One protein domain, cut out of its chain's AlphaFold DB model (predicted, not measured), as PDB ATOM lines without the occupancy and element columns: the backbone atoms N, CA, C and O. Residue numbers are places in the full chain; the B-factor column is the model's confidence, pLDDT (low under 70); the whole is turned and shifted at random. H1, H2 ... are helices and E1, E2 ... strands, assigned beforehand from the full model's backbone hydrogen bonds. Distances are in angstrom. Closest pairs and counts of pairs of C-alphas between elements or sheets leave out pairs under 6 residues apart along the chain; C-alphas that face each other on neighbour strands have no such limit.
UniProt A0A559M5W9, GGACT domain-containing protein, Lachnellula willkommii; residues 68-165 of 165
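This is residues 68 to 165 of the 165 residues of the protein "GGACT domain-containing protein" of Lachnellula willkommii (UniProt A0A559M5W9). A small closed barrel of five strands, E1, E5, E2, E6 and E7, makes the core, and three of its strands, E5, E6 and E7, bend sharply as they go round. On one side of the barrel E2 turns off into the hairpin E3 and E4, a two-stranded flap beside it, while on another side the short helices H1 and H2 meet each other, H2 packing on the barrel with residues 133 to 138. The printed part has 98 residues with two named helices and seven named strands, in the order E1 H1 E2 E3 E4 E5 H2 E6 E7 along the chain, and the class is mixed, helices and strands. Round the ring run E1, E5, E2, E6, E7 and back to E1, mixed in direction, while the pair E3 and E4 is antiparallel. The whole is compact, with a radius of gyration of the C-alphas of 12.9 A and spans of 39 by 32 by 20 A.

Of the barrel's strands, E1 is residues 68 to 71 and begins at C-alpha 68, at (-7.810, -30.086, -43.094). E5, residues 120 to 128, is the longest strand by residues, 22.7 A from first to last C-alpha, and bends by 62 degrees at residue 123. E2 is residues 94 to 99, 16.7 A long. E6, residues 147 to 154, is 18.9 A long and bends by 63 degrees at residue 151. E7, residues 157 to 164, is 20.7 A long, bends by 65 degrees at residue 160, and ends at C-alpha 164, at (-10.121, -34.926, -32.233). Beyond the barrel, E3 is residues 101 to 106, 15.9 A long, and E4 is residues 109 to 114, 16.3 A long. H1 is residues 78 to 85, 10.3 A long. H2 is residues 131 to 140, 14.5 A long, with C-alpha 131 at (-12.754, -41.528, -46.366).

In the barrel, E5 has E1 on one side and E2 on the other side. E1 and E5 are antiparallel, with N 69 and O 126 at 2.8 A, within hydrogen-bond range. E5 and E2 are antiparallel, with N 96 and O 123 at 2.9 A. E2 and E6 are antiparallel beside residues 96 to 98 of E2, with N 153 and O 97 at 2.8 A. E6 and E7 form an antiparallel hairpin, with N 150 and O 161 at 3.0 A. E7 and E1 are parallel, with N 70 and O 162 at 2.8 A, and this pair closes the ring. E2 runs on into E3 across a break of 1 residue, at 97 degrees, and the two meet only through their link. E3 and E4 form a hairpin, with N 104 and O 111 at 2.9 A. The closest C-alphas of E3 and E5 are those of Tyr 101 and Tyr 120, 5.4 A apart. E4 is apart from E1, E2 and E6, among others. H2 is on the barrel, with 10 pairs of C-alphas within 10 A. H1 is only just on it, with 5 such pairs. H1 and H2 touch, their closest C-alphas being those of Leu 85 and Gln 133 at 5.7 A, and they are about perpendicular, only just, at 73 degrees. In H1 and H2 every O i to N i+4 pair is within hydrogen-bond range.

The two C-alphas farthest apart are those of Gln 88 and Pro 116, 39.9 A. The printed part has no cut, and residue 165 is the chain's last residue. No link is long; the links E1 to H1, H1 to E2 and H2 to E6 are short, and the others are tight. The mean pLDDT of the printed part is 93.3, and residues 143 to 144, between H2 and E6, are under 70.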
ATOM      1  N   PRO A  68      -8.901 -30.198 -44.044       97.19
ATOM      2  CA  PRO A  68      -7.810 -30.086 -43.094       97.19
ATOM      3  C   PRO A  68      -8.234 -30.673 -41.742       97.19
ATOM      4  O   PRO A  68      -9.207 -30.215 -41.135       97.19
ATOM      5  N   PHE A  69      -7.495 -31.667 -41.267       97.31
ATOM      6  CA  PHE A  69      -7.491 -32.077 -39.867       97.31
ATOM      7  C   PHE A  69      -6.409 -31.296 -39.121       97.31
ATOM      8  O   PHE A  69      -5.337 -31.051 -39.670       97.31
ATOM      9  N   PHE A  70      -6.707 -30.889 -37.890       97.88
ATOM     10  CA  PHE A  70      -5.805 -30.222 -36.958       97.88
ATOM     11  C   PHE A  70      -5.381 -31.197 -35.860       97.88
ATOM     12  O   PHE A  70      -6.237 -31.779 -35.180       97.88
ATOM     13  N   PHE A  71      -4.070 -31.317 -35.673       96.31
ATOM     14  CA  PHE A  71      -3.422 -32.183 -34.699       96.31
ATOM     15  C   PHE A  71      -2.623 -31.352 -33.691       96.31
ATOM     16  O   PHE A  71      -1.954 -30.381 -34.047       96.31
ATOM     17  N   TYR A  72      -2.679 -31.772 -32.429       94.31
ATOM     18  CA  TYR A  72      -2.032 -31.118 -31.284       94.31
ATOM     19  C   TYR A  72      -1.337 -32.128 -30.340       94.31
ATOM     20  O   TYR A  72      -0.878 -31.756 -29.262       94.31
ATOM     21  N   GLY A  73      -1.296 -33.410 -30.729       90.50
ATOM     22  CA  GLY A  73      -0.695 -34.527 -29.992       90.50
ATOM     23  C   GLY A  73       0.320 -35.294 -30.848       90.50
ATOM     24  O   GLY A  73       1.030 -34.686 -31.649       90.50
ATOM     25  N   SER A  74       0.373 -36.625 -30.716       91.00
ATOM     26  CA  SER A  74       1.328 -37.493 -31.438       91.00
ATOM     27  C   SER A  74       1.259 -37.348 -32.966       91.00
ATOM     28  O   SER A  74       2.293 -37.308 -33.622       91.00
ATOM     29  N   LEU A  75       0.061 -37.150 -33.528       93.62
ATOM     30  CA  LEU A  75      -0.176 -36.925 -34.965       93.62
ATOM     31  C   LEU A  75       0.393 -35.595 -35.517       93.62
ATOM     32  O   LEU A  75       0.179 -35.269 -36.683       93.62
ATOM     33  N   THR A  76       1.111 -34.812 -34.705       95.38
ATOM     34  CA  THR A  76       1.940 -33.694 -35.195       95.38
ATOM     35  C   THR A  76       3.290 -34.148 -35.763       95.38
ATOM     36  O   THR A  76       3.912 -33.376 -36.494       95.38
ATOM     37  N   ASP A  77       3.722 -35.384 -35.488       95.69
ATOM     38  CA  ASP A  77       4.895 -36.011 -36.105       95.69
ATOM     39  C   ASP A  77       4.532 -36.600 -37.491       95.69
ATOM     40  O   ASP A  77       3.653 -37.469 -37.572       95.69
ATOM     41  N   PRO A  78       5.206 -36.183 -38.586       95.94
ATOM     42  CA  PRO A  78       5.053 -36.790 -39.909       95.94
ATOM     43  C   PRO A  78       5.237 -38.311 -39.934       95.94
ATOM     44  O   PRO A  78       4.561 -38.978 -40.715       95.94
ATOM     45  N   LEU A  79       6.129 -38.873 -39.112       96.38
ATOM     46  CA  LEU A  79       6.384 -40.315 -39.076       96.38
ATOM     47  C   LEU A  79       5.226 -41.058 -38.410       96.38
ATOM     48  O   LEU A  79       4.699 -42.009 -38.986       96.38
ATOM     49  N   GLN A  80       4.750 -40.575 -37.258       95.12
ATOM     50  CA  GLN A  80       3.595 -41.188 -36.600       95.12
ATOM     51  C   GLN A  80       2.344 -41.121 -37.485       95.12
ATOM     52  O   GLN A  80       1.600 -42.099 -37.577       95.12
ATOM     53  N   LEU A  81       2.127 -39.993 -38.170       95.81
ATOM     54  CA  LEU A  81       1.020 -39.835 -39.112       95.81
ATOM     55  C   LEU A  81       1.181 -40.731 -40.356       95.81
ATOM     56  O   LEU A  81       0.181 -41.238 -40.868       95.81
ATOM     57  N   GLN A  82       2.413 -40.970 -40.822       96.50
ATOM     58  CA  GLN A  82       2.694 -41.915 -41.908       96.50
ATOM     59  C   GLN A  82       2.261 -43.337 -41.544       96.50
ATOM     60  O   GLN A  82       1.578 -43.981 -42.341       96.50
ATOM     61  N   GLU A  83       2.641 -43.817 -40.356       95.56
ATOM     62  CA  GLU A  83       2.288 -45.153 -39.859       95.56
ATOM     63  C   GLU A  83       0.768 -45.332 -39.768       95.56
ATOM     64  O   GLU A  83       0.227 -46.325 -40.259       95.56
ATOM     65  N   VAL A  84       0.070 -44.341 -39.201       95.00
ATOM     66  CA  VAL A  84      -1.390 -44.373 -39.021       95.00
ATOM     67  C   VAL A  84      -2.133 -44.359 -40.356       95.00
ATOM     68  O   VAL A  84      -3.094 -45.105 -40.519       95.00
ATOM     69  N   LEU A  85      -1.683 -43.561 -41.329       95.31
ATOM     70  CA  LEU A  85      -2.289 -43.491 -42.664       95.31
ATOM     71  C   LEU A  85      -1.785 -44.576 -43.637       95.31
ATOM     72  O   LEU A  85      -2.314 -44.686 -44.741       95.31
ATOM     73  N   GLN A  86      -0.768 -45.355 -43.253       94.12
ATOM     74  CA  GLN A  86      -0.092 -46.380 -44.068       94.12
ATOM     75  C   GLN A  86       0.367 -45.872 -45.452       94.12
ATOM     76  O   GLN A  86       0.359 -46.601 -46.447       94.12
ATOM     77  N   VAL A  87       0.772 -44.600 -45.530       93.25
ATOM     78  CA  VAL A  87       1.223 -43.956 -46.776       93.25
ATOM     79  C   VAL A  87       2.723 -44.161 -47.018       93.25
ATOM     80  O   VAL A  87       3.515 -44.336 -46.094       93.25
ATOM     81  N   GLN A  88       3.138 -44.155 -48.288       92.62
ATOM     82  CA  GLN A  88       4.497 -44.560 -48.693       92.62
ATOM     83  C   GLN A  88       5.615 -43.592 -48.262       92.62
ATOM     84  O   GLN A  88       6.778 -43.985 -48.239       92.62
ATOM     85  N   ALA A  89       5.281 -42.342 -47.934       93.50
ATOM     86  CA  ALA A  89       6.227 -41.310 -47.515       93.50
ATOM     87  C   ALA A  89       5.621 -40.425 -46.405       93.50
ATOM     88  O   ALA A  89       4.391 -40.322 -46.343       93.50
ATOM     89  N   PRO A  90       6.441 -39.762 -45.565       94.81
ATOM     90  CA  PRO A  90       5.951 -38.887 -44.501       94.81
ATOM     91  C   PRO A  90       5.072 -37.745 -45.046       94.81
ATOM     92  O   PRO A  90       5.521 -37.015 -45.937       94.81
ATOM     93  N   PRO A  91       3.842 -37.542 -44.533       95.12
ATOM     94  CA  PRO A  91       2.993 -36.428 -44.941       95.12
ATOM     95  C   PRO A  91       3.610 -35.060 -44.631       95.12
ATOM     96  O   PRO A  91       4.119 -34.820 -43.535       95.12
ATOM     97  N   VAL A  92       3.499 -34.122 -45.574       95.25
ATOM     98  CA  VAL A  92       3.891 -32.726 -45.343       95.25
ATOM     99  C   VAL A  92       2.797 -32.029 -44.532       95.25
ATOM    100  O   VAL A  92       1.714 -31.732 -45.036       95.25
ATOM    101  N   LEU A  93       3.094 -31.787 -43.259       96.75
ATOM    102  CA  LEU A  93       2.227 -31.111 -42.296       96.75
ATOM    103  C   LEU A  93       2.456 -29.592 -42.318       96.75
ATOM    104  O   LEU A  93       3.592 -29.121 -42.259       96.75
ATOM    105  N   ALA A  94       1.372 -28.816 -42.371       97.50
ATOM    106  CA  ALA A  94       1.405 -27.356 -42.369       97.50
ATOM    107  C   ALA A  94       1.203 -26.791 -40.946       97.50
ATOM    108  O   ALA A  94       0.269 -27.225 -40.266       97.50
ATOM    109  N   PRO A  95       1.993 -25.799 -40.490       97.94
ATOM    110  CA  PRO A  95       1.769 -25.135 -39.205       97.94
ATOM    111  C   PRO A  95       0.377 -24.497 -39.108       97.94
ATOM    112  O   PRO A  95      -0.065 -23.790 -40.022       97.94
ATOM    113  N   ALA A  96      -0.310 -24.741 -37.992       98.12
ATOM    114  CA  ALA A  96      -1.723 -24.427 -37.831       98.12
ATOM    115  C   ALA A  96      -2.068 -23.899 -36.429       98.12
ATOM    116  O   ALA A  96      -1.457 -24.285 -35.435       98.12
ATOM    117  N   ARG A  97      -3.096 -23.042 -36.340       97.94
ATOM    118  CA  ARG A  97      -3.586 -22.463 -35.075       97.94
ATOM    119  C   ARG A  97      -5.107 -22.476 -34.966       97.94
ATOM    120  O   ARG A  97      -5.802 -21.978 -35.856       97.94
ATOM    121  N   VAL A  98      -5.625 -22.932 -33.828       97.56
ATOM    122  CA  VAL A  98      -7.044 -22.811 -33.438       97.56
ATOM    123  C   VAL A  98      -7.197 -21.792 -32.301       97.56
ATOM    124  O   VAL A  98      -6.287 -21.631 -31.493       97.56
ATOM    125  N   ARG A  99      -8.322 -21.067 -32.239       97.00
ATOM    126  CA  ARG A  99      -8.593 -20.001 -31.246       97.00
ATOM    127  C   ARG A  99      -9.811 -20.336 -30.385       97.00
ATOM    128  O   ARG A  99     -10.699 -21.029 -30.871       97.00
ATOM    129  N   SER A 100      -9.858 -19.809 -29.162       96.38
ATOM    130  CA  SER A 100     -10.845 -20.156 -28.123       96.38
ATOM    131  C   SER A 100     -10.729 -21.600 -27.618       96.38
ATOM    132  O   SER A 100     -11.719 -22.213 -27.224       96.38
ATOM    133  N   TYR A 101      -9.509 -22.146 -27.621       96.75
ATOM    134  CA  TYR A 101      -9.188 -23.480 -27.105       96.75
ATOM    135  C   TYR A 101      -7.932 -23.449 -26.233       96.75
ATOM    136  O   TYR A 101      -7.116 -22.526 -26.326       96.75
ATOM    137  N   LYS A 102      -7.775 -24.483 -25.410       95.62
ATOM    138  CA  LYS A 102      -6.579 -24.805 -24.622       95.62
ATOM    139  C   LYS A 102      -6.387 -26.326 -24.592       95.62
ATOM    140  O   LYS A 102      -7.345 -27.068 -24.802       95.62
ATOM    141  N   ILE A 103      -5.184 -26.790 -24.274       94.69
ATOM    142  CA  ILE A 103      -4.946 -28.202 -23.946       94.69
ATOM    143  C   ILE A 103      -5.155 -28.427 -22.444       94.69
ATOM    144  O   ILE A 103      -4.770 -27.595 -21.620       94.69
ATOM    145  N   MET A 104      -5.753 -29.561 -22.088       92.88
ATOM    146  CA  MET A 104      -5.695 -30.149 -20.748       92.88
ATOM    147  C   MET A 104      -5.103 -31.560 -20.835       92.88
ATOM    148  O   MET A 104      -5.224 -32.212 -21.867       92.88
ATOM    149  N   LEU A 105      -4.451 -32.030 -19.770       90.38
ATOM    150  CA  LEU A 105      -3.868 -33.374 -19.711       90.38
ATOM    151  C   LEU A 105      -4.762 -34.309 -18.894       90.38
ATOM    152  O   LEU A 105      -5.087 -34.013 -17.743       90.38
ATOM    153  N   TRP A 106      -5.126 -35.451 -19.472       84.81
ATOM    154  CA  TRP A 106      -5.762 -36.576 -18.784       84.81
ATOM    155  C   TRP A 106      -4.708 -37.675 -18.608       84.81
ATOM    156  O   TRP A 106      -4.519 -38.545 -19.457       84.81
ATOM    157  N   GLY A 107      -3.936 -37.575 -17.523       85.62
ATOM    158  CA  GLY A 107      -2.706 -38.352 -17.364       85.62
ATOM    159  C   GLY A 107      -1.665 -37.917 -18.396       85.62
ATOM    160  O   GLY A 107      -1.236 -36.767 -18.382       85.62
ATOM    161  N   GLN A 108      -1.281 -38.826 -19.293       82.69
ATOM    162  CA  GLN A 108      -0.354 -38.544 -20.400       82.69
ATOM    163  C   GLN A 108      -1.037 -38.021 -21.677       82.69
ATOM    164  O   GLN A 108      -0.352 -37.555 -22.582       82.69
ATOM    165  N   TYR A 109      -2.370 -38.097 -21.768       83.69
ATOM    166  CA  TYR A 109      -3.102 -37.808 -23.002       83.69
ATOM    167  C   TYR A 109      -3.542 -36.335 -23.065       83.69
ATOM    168  O   TYR A 109      -4.247 -35.877 -22.158       83.69
ATOM    169  N   PRO A 110      -3.151 -35.564 -24.098       89.62
ATOM    170  CA  PRO A 110      -3.647 -34.208 -24.295       89.62
ATOM    171  C   PRO A 110      -5.070 -34.230 -24.864       89.62
ATOM    172  O   PRO A 110      -5.344 -34.888 -25.861       89.62
ATOM    173  N   ALA A 111      -5.972 -33.459 -24.268       91.25
ATOM    174  CA  ALA A 111      -7.321 -33.215 -24.768       91.25
ATOM    175  C   ALA A 111      -7.485 -31.731 -25.121       91.25
ATOM    176  O   ALA A 111      -7.167 -30.851 -24.310       91.25
ATOM    177  N   LEU A 112      -7.997 -31.443 -26.319       94.00
ATOM    178  CA  LEU A 112      -8.374 -30.091 -26.721       94.00
ATOM    179  C   LEU A 112      -9.702 -29.720 -26.056       94.00
ATOM    180  O   LEU A 112     -10.723 -30.366 -26.268       94.00
ATOM    181  N   VAL A 113      -9.723 -28.658 -25.260       93.88
ATOM    182  CA  VAL A 113     -10.945 -28.189 -24.592       93.88
ATOM    183  C   VAL A 113     -11.177 -26.712 -24.868       93.88
ATOM    184  O   VAL A 113     -10.256 -25.970 -25.213       93.88
ATOM    185  N   ASP A 114     -12.425 -26.278 -24.726       94.94
ATOM    186  CA  ASP A 114     -12.803 -24.892 -24.990       94.94
ATOM    187  C   ASP A 114     -12.134 -23.959 -23.961       94.94
ATOM    188  O   ASP A 114     -11.948 -24.303 -22.785       94.94
ATOM    189  N   GLY A 115     -11.708 -22.789 -24.427       94.69
ATOM    190  CA  GLY A 115     -10.898 -21.841 -23.668       94.69
ATOM    191  C   GLY A 115     -11.379 -20.393 -23.805       94.69
ATOM    192  O   GLY A 115     -12.312 -20.113 -24.561       94.69
ATOM    193  N   PRO A 116     -10.754 -19.460 -23.064       95.50
ATOM    194  CA  PRO A 116     -10.974 -18.023 -23.221       95.50
ATOM    195  C   PRO A 116     -10.811 -17.553 -24.678       95.50
ATOM    196  O   PRO A 116     -10.021 -18.105 -25.432       95.50
ATOM    197  N   HIS A 117     -11.540 -16.515 -25.092       93.25
ATOM    198  CA  HIS A 117     -11.579 -16.058 -26.495       93.25
ATOM    199  C   HIS A 117     -10.219 -15.556 -27.045       93.25
ATOM    200  O   HIS A 117      -9.973 -15.530 -28.255       93.25
ATOM    201  N   ASP A 118      -9.328 -15.136 -26.154       93.62
ATOM    202  CA  ASP A 118      -7.941 -14.766 -26.422       93.62
ATOM    203  C   ASP A 118      -6.988 -15.972 -26.497       93.62
ATOM    204  O   ASP A 118      -5.945 -15.872 -27.148       93.62
ATOM    205  N   SER A 119      -7.352 -17.122 -25.915       96.19
ATOM    206  CA  SER A 119      -6.523 -18.327 -25.937       96.19
ATOM    207  C   SER A 119      -6.463 -18.966 -27.326       96.19
ATOM    208  O   SER A 119      -7.372 -18.853 -28.159       96.19
ATOM    209  N   TYR A 120      -5.364 -19.665 -27.587       96.50
ATOM    210  CA  TYR A 120      -5.149 -20.412 -28.815       96.50
ATOM    211  C   TYR A 120      -4.294 -21.650 -28.549       96.50
ATOM    212  O   TYR A 120      -3.560 -21.710 -27.563       96.50
ATOM    213  N   VAL A 121      -4.379 -22.618 -29.455       97.44
ATOM    214  CA  VAL A 121      -3.490 -23.782 -29.503       97.44
ATOM    215  C   VAL A 121      -2.807 -23.781 -30.865       97.44
ATOM    216  O   VAL A 121      -3.479 -23.722 -31.898       97.44
ATOM    217  N   ASP A 122      -1.477 -23.805 -30.843       97.56
ATOM    218  CA  ASP A 122      -0.646 -24.093 -32.009       97.56
ATOM    219  C   ASP A 122      -0.493 -25.606 -32.175       97.56
ATOM    220  O   ASP A 122      -0.479 -26.357 -31.201       97.56
ATOM    221  N   GLY A 123      -0.378 -26.044 -33.421       97.00
ATOM    222  CA  GLY A 123      -0.221 -27.439 -33.796       97.00
ATOM    223  C   GLY A 123       0.047 -27.555 -35.290       97.00
ATOM    224  O   GLY A 123       0.520 -26.611 -35.927       97.00
ATOM    225  N   MET A 124      -0.291 -28.705 -35.859       98.12
ATOM    226  CA  MET A 124      -0.099 -28.987 -37.279       98.12
ATOM    227  C   MET A 124      -1.428 -29.310 -37.956       98.12
ATOM    228  O   MET A 124      -2.393 -29.706 -37.301       98.12
ATOM    229  N   ALA A 125      -1.487 -29.152 -39.274       97.81
ATOM    230  CA  ALA A 125      -2.621 -29.569 -40.080       97.81
ATOM    231  C   ALA A 125      -2.197 -30.352 -41.323       97.81
ATOM    232  O   ALA A 125      -1.201 -30.033 -41.975       97.81
ATOM    233  N   TYR A 126      -3.001 -31.353 -41.668       97.69
ATOM    234  CA  TYR A 126      -2.871 -32.159 -42.880       97.69
ATOM    235  C   TYR A 126      -4.229 -32.231 -43.582       97.69
ATOM    236  O   TYR A 126      -5.269 -32.297 -42.923       97.69
ATOM    237  N   VAL A 127      -4.240 -32.196 -44.915       97.12
ATOM    238  CA  VAL A 127      -5.472 -32.388 -45.689       97.12
ATOM    239  C   VAL A 127      -5.706 -33.883 -45.839       97.12
ATOM    240  O   VAL A 127      -4.980 -34.555 -46.558       97.12
ATOM    241  N   VAL A 128      -6.737 -34.387 -45.165       95.88
ATOM    242  CA  VAL A 128      -7.219 -35.755 -45.358       95.88
ATOM    243  C   VAL A 128      -7.990 -35.788 -46.672       95.88
ATOM    244  O   VAL A 128      -8.946 -35.027 -46.846       95.88
ATOM    245  N   GLU A 129      -7.549 -36.632 -47.602       94.06
ATOM    246  CA  GLU A 129      -8.019 -36.677 -48.991       94.06
ATOM    247  C   GLU A 129      -9.093 -37.744 -49.235       94.06
ATOM    248  O   GLU A 129      -9.902 -37.584 -50.150       94.06
ATOM    249  N   THR A 130      -9.141 -38.808 -48.424       94.38
ATOM    250  CA  THR A 130     -10.088 -39.925 -48.608       94.38
ATOM    251  C   THR A 130     -10.838 -40.312 -47.329       94.38
ATOM    252  O   THR A 130     -10.435 -39.988 -46.209       94.38
ATOM    253  N   GLU A 131     -11.948 -41.037 -47.490       93.06
ATOM    254  CA  GLU A 131     -12.754 -41.528 -46.366       93.06
ATOM    255  C   GLU A 131     -12.018 -42.624 -45.574       93.06
ATOM    256  O   GLU A 131     -12.229 -42.782 -44.374       93.06
ATOM    257  N   GLU A 132     -11.131 -43.366 -46.234       94.31
ATOM    258  CA  GLU A 132     -10.276 -44.411 -45.662       94.31
ATOM    259  C   GLU A 132      -9.231 -43.792 -44.735       94.31
ATOM    260  O   GLU A 132      -9.150 -44.189 -43.576       94.31
ATOM    261  N   GLN A 133      -8.515 -42.759 -45.196       94.88
ATOM    262  CA  GLN A 133      -7.569 -42.008 -44.364       94.88
ATOM    263  C   GLN A 133      -8.247 -41.461 -43.097       94.88
ATOM    264  O   GLN A 133      -7.703 -41.587 -42.002       94.88
ATOM    265  N   GLN A 134      -9.463 -40.914 -43.217       93.81
ATOM    266  CA  GLN A 134     -10.227 -40.478 -42.046       93.81
ATOM    267  C   GLN A 134     -10.531 -41.639 -41.089       93.81
ATOM    268  O   GLN A 134     -10.305 -41.493 -39.890       93.81
ATOM    269  N   LYS A 135     -11.019 -42.780 -41.594       92.88
ATOM    270  CA  LYS A 135     -11.323 -43.961 -40.763       92.88
ATOM    271  C   LYS A 135     -10.088 -44.496 -40.039       92.88
ATOM    272  O   LYS A 135     -10.218 -45.008 -38.936       92.88
ATOM    273  N   MET A 136      -8.905 -44.383 -40.640       94.19
ATOM    274  CA  MET A 136      -7.642 -44.810 -40.028       94.19
ATOM    275  C   MET A 136      -7.245 -43.897 -38.858       94.19
ATOM    276  O   MET A 136      -6.865 -44.397 -37.802       94.19
ATOM    277  N   LEU A 137      -7.432 -42.579 -38.995       93.75
ATOM    278  CA  LEU A 137      -7.260 -41.623 -37.892       93.75
ATOM    279  C   LEU A 137      -8.301 -41.852 -36.778       93.75
ATOM    280  O   LEU A 137      -7.945 -41.928 -35.607       93.75
ATOM    281  N   GLU A 138      -9.572 -42.034 -37.151       91.56
ATOM    282  CA  GLU A 138     -10.675 -42.345 -36.225       91.56
ATOM    283  C   GLU A 138     -10.483 -43.693 -35.502       91.56
ATOM    284  O   GLU A 138     -10.972 -43.871 -34.391       91.56
ATOM    285  N   HIS A 139      -9.744 -44.636 -36.095       90.81
ATOM    286  CA  HIS A 139      -9.377 -45.897 -35.452       90.81
ATOM    287  C   HIS A 139      -8.191 -45.751 -34.481       90.81
ATOM    288  O   HIS A 139      -8.199 -46.384 -33.426       90.81
ATOM    289  N   TYR A 140      -7.198 -44.914 -34.808       89.06
ATOM    290  CA  TYR A 140      -6.015 -44.674 -33.966       89.06
ATOM    291  C   TYR A 140      -6.344 -43.929 -32.665       89.06
ATOM    292  O   TYR A 140      -5.841 -44.301 -31.609       89.06
ATOM    293  N   GLU A 141      -7.213 -42.916 -32.722       82.69
ATOM    294  CA  GLU A 141      -7.581 -42.089 -31.556       82.69
ATOM    295  C   GLU A 141      -8.546 -42.800 -30.578       82.69
ATOM    296  O   GLU A 141      -8.727 -42.362 -29.440       82.69
ATOM    297  N   THR A 142      -9.093 -43.958 -30.975       75.25
ATOM    298  CA  THR A 142      -9.976 -44.843 -30.185       75.25
ATOM    299  C   THR A 142     -11.312 -44.212 -29.747       75.25
ATOM    300  O   THR A 142     -11.655 -43.099 -30.127       75.25
ATOM    301  N   GLU A 143     -12.098 -44.924 -28.928       66.19
ATOM    302  CA  GLU A 143     -13.389 -44.448 -28.392       66.19
ATOM    303  C   GLU A 143     -13.275 -43.224 -27.456       66.19
ATOM    304  O   GLU A 143     -14.295 -42.664 -27.054       66.19
ATOM    305  N   VAL A 144     -12.056 -42.812 -27.084       68.38
ATOM    306  CA  VAL A 144     -11.803 -41.704 -26.145       68.38
ATOM    307  C   VAL A 144     -12.035 -40.331 -26.783       68.38
ATOM    308  O   VAL A 144     -12.458 -39.415 -26.077       68.38
ATOM    309  N   TYR A 145     -11.797 -40.183 -28.091       73.31
ATOM    310  CA  TYR A 145     -11.916 -38.906 -28.797       73.31
ATOM    311  C   TYR A 145     -12.869 -38.975 -29.992       73.31
ATOM    312  O   TYR A 145     -12.991 -39.981 -30.686       73.31
ATOM    313  N   SER A 146     -13.534 -37.855 -30.267       82.19
ATOM    314  CA  SER A 146     -14.540 -37.715 -31.318       82.19
ATOM    315  C   SER A 146     -14.104 -36.742 -32.420       82.19
ATOM    316  O   SER A 146     -13.458 -35.727 -32.160       82.19
ATOM    317  N   THR A 147     -14.484 -37.015 -33.675       90.00
ATOM    318  CA  THR A 147     -14.192 -36.130 -34.820       90.00
ATOM    319  C   THR A 147     -15.043 -34.856 -34.780       90.00
ATOM    320  O   THR A 147     -16.118 -34.770 -35.389       90.00
ATOM    321  N   ALA A 148     -14.544 -33.830 -34.096       92.19
ATOM    322  CA  ALA A 148     -15.176 -32.523 -33.971       92.19
ATOM    323  C   ALA A 148     -14.906 -31.619 -35.191       92.19
ATOM    324  O   ALA A 148     -13.862 -31.690 -35.841       92.19
ATOM    325  N   GLY A 149     -15.854 -30.730 -35.504       95.25
ATOM    326  CA  GLY A 149     -15.671 -29.659 -36.491       95.25
ATOM    327  C   GLY A 149     -15.089 -28.401 -35.842       95.25
ATOM    328  O   GLY A 149     -15.589 -27.963 -34.809       95.25
ATOM    329  N   ILE A 150     -14.062 -27.803 -36.449       96.75
ATOM    330  CA  ILE A 150     -13.302 -26.684 -35.866       96.75
ATOM    331  C   ILE A 150     -12.916 -25.648 -36.934       96.75
ATOM    332  O   ILE A 150     -12.912 -25.940 -38.132       96.75
ATOM    333  N   ARG A 151     -12.580 -24.421 -36.518       97.06
ATOM    334  CA  ARG A 151     -11.965 -23.416 -37.399       97.06
ATOM    335  C   ARG A 151     -10.454 -23.403 -37.208       97.06
ATOM    336  O   ARG A 151      -9.970 -22.993 -36.155       97.06
ATOM    337  N   VAL A 152      -9.728 -23.817 -38.240       97.62
ATOM    338  CA  VAL A 152      -8.262 -23.895 -38.252       97.62
ATOM    339  C   VAL A 152      -7.709 -22.695 -39.011       97.62
ATOM    340  O   VAL A 152      -8.257 -22.305 -40.038       97.62
ATOM    341  N   THR A 153      -6.628 -22.098 -38.519       98.06
ATOM    342  CA  THR A 153      -5.879 -21.055 -39.230       98.06
ATOM    343  C   THR A 153      -4.612 -21.681 -39.795       98.06
ATOM    344  O   THR A 153      -3.781 -22.137 -39.016       98.06
ATOM    345  N   ILE A 154      -4.470 -21.714 -41.120       97.44
ATOM    346  CA  ILE A 154      -3.330 -22.306 -41.840       97.44
ATOM    347  C   ILE A 154      -2.797 -21.227 -42.788       97.44
ATOM    348  O   ILE A 154      -3.587 -20.598 -43.489       97.44
ATOM    349  N   GLU A 155      -1.492 -20.941 -42.770       94.00
ATOM    350  CA  GLU A 155      -0.887 -19.823 -43.534       94.00
ATOM    351  C   GLU A 155      -1.608 -18.464 -43.334       94.00
ATOM    352  O   GLU A 155      -1.764 -17.670 -44.261       94.00
ATOM    353  N   GLY A 156      -2.136 -18.211 -42.131       94.12
ATOM    354  CA  GLY A 156      -2.932 -17.014 -41.822       94.12
ATOM    355  C   GLY A 156      -4.373 -17.013 -42.362       94.12
ATOM    356  O   GLY A 156      -5.143 -16.114 -42.024       94.12
ATOM    357  N   LYS A 157      -4.783 -18.017 -43.147       96.50
ATOM    358  CA  LYS A 157      -6.145 -18.173 -43.685       96.50
ATOM    359  C   LYS A 157      -6.981 -19.026 -42.725       96.50
ATOM    360  O   LYS A 157      -6.582 -20.138 -42.385       96.50
ATOM    361  N   GLN A 158      -8.147 -18.541 -42.296       97.00
ATOM    362  CA  GLN A 158      -9.080 -19.342 -41.492       97.00
ATOM    363  C   GLN A 158      -9.962 -20.215 -42.395       97.00
ATOM    364  O   GLN A 158     -10.645 -19.705 -43.281       97.00
ATOM    365  N   VAL A 159      -9.978 -21.521 -42.132       97.19
ATOM    366  CA  VAL A 159     -10.723 -22.544 -42.878       97.19
ATOM    367  C   VAL A 159     -11.522 -23.449 -41.935       97.19
ATOM    368  O   VAL A 159     -11.182 -23.615 -40.763       97.19
ATOM    369  N   SER A 160     -12.599 -24.048 -42.447       97.12
ATOM    370  CA  SER A 160     -13.339 -25.096 -41.736       97.12
ATOM    371  C   SER A 160     -12.586 -26.419 -41.837       97.12
ATOM    372  O   SER A 160     -12.371 -26.923 -42.939       97.12
ATOM    373  N   GLY A 161     -12.218 -26.987 -40.694       96.44
ATOM    374  CA  GLY A 161     -11.495 -28.249 -40.588       96.44
ATOM    375  C   GLY A 161     -12.102 -29.185 -39.551       96.44
ATOM    376  O   GLY A 161     -13.238 -29.003 -39.096       96.44
ATOM    377  N   ARG A 162     -11.328 -30.203 -39.188       96.62
ATOM    378  CA  ARG A 162     -11.665 -31.202 -38.171       96.62
ATOM    379  C   ARG A 162     -10.549 -31.356 -37.151       96.62
ATOM    380  O   ARG A 162      -9.429 -30.924 -37.389       96.62
ATOM    381  N   THR A 163     -10.870 -31.931 -36.005       95.75
ATOM    382  CA  THR A 163      -9.920 -32.262 -34.942       95.75
ATOM    383  C   THR A 163     -10.501 -33.390 -34.098       95.75
ATOM    384  O   THR A 163     -11.697 -33.674 -34.203       95.75
ATOM    385  N   PHE A 164      -9.673 -34.003 -33.264       91.94
ATOM    386  CA  PHE A 164     -10.121 -34.926 -32.233       91.94
ATOM    387  C   PHE A 164     -10.422 -34.151 -30.945       91.94
ATOM    388  O   PHE A 164      -9.771 -33.142 -30.660       91.94
ATOM    389  N   LYS A 165     -11.490 -34.537 -30.238       86.31
ATOM    390  CA  LYS A 165     -11.973 -33.865 -29.024       86.31
ATOM    391  C   LYS A 165     -12.819 -34.788 -28.150       86.31
ATOM    392  O   LYS A 165     -13.626 -35.545 -28.739       86.31
TER     393      LYS A 165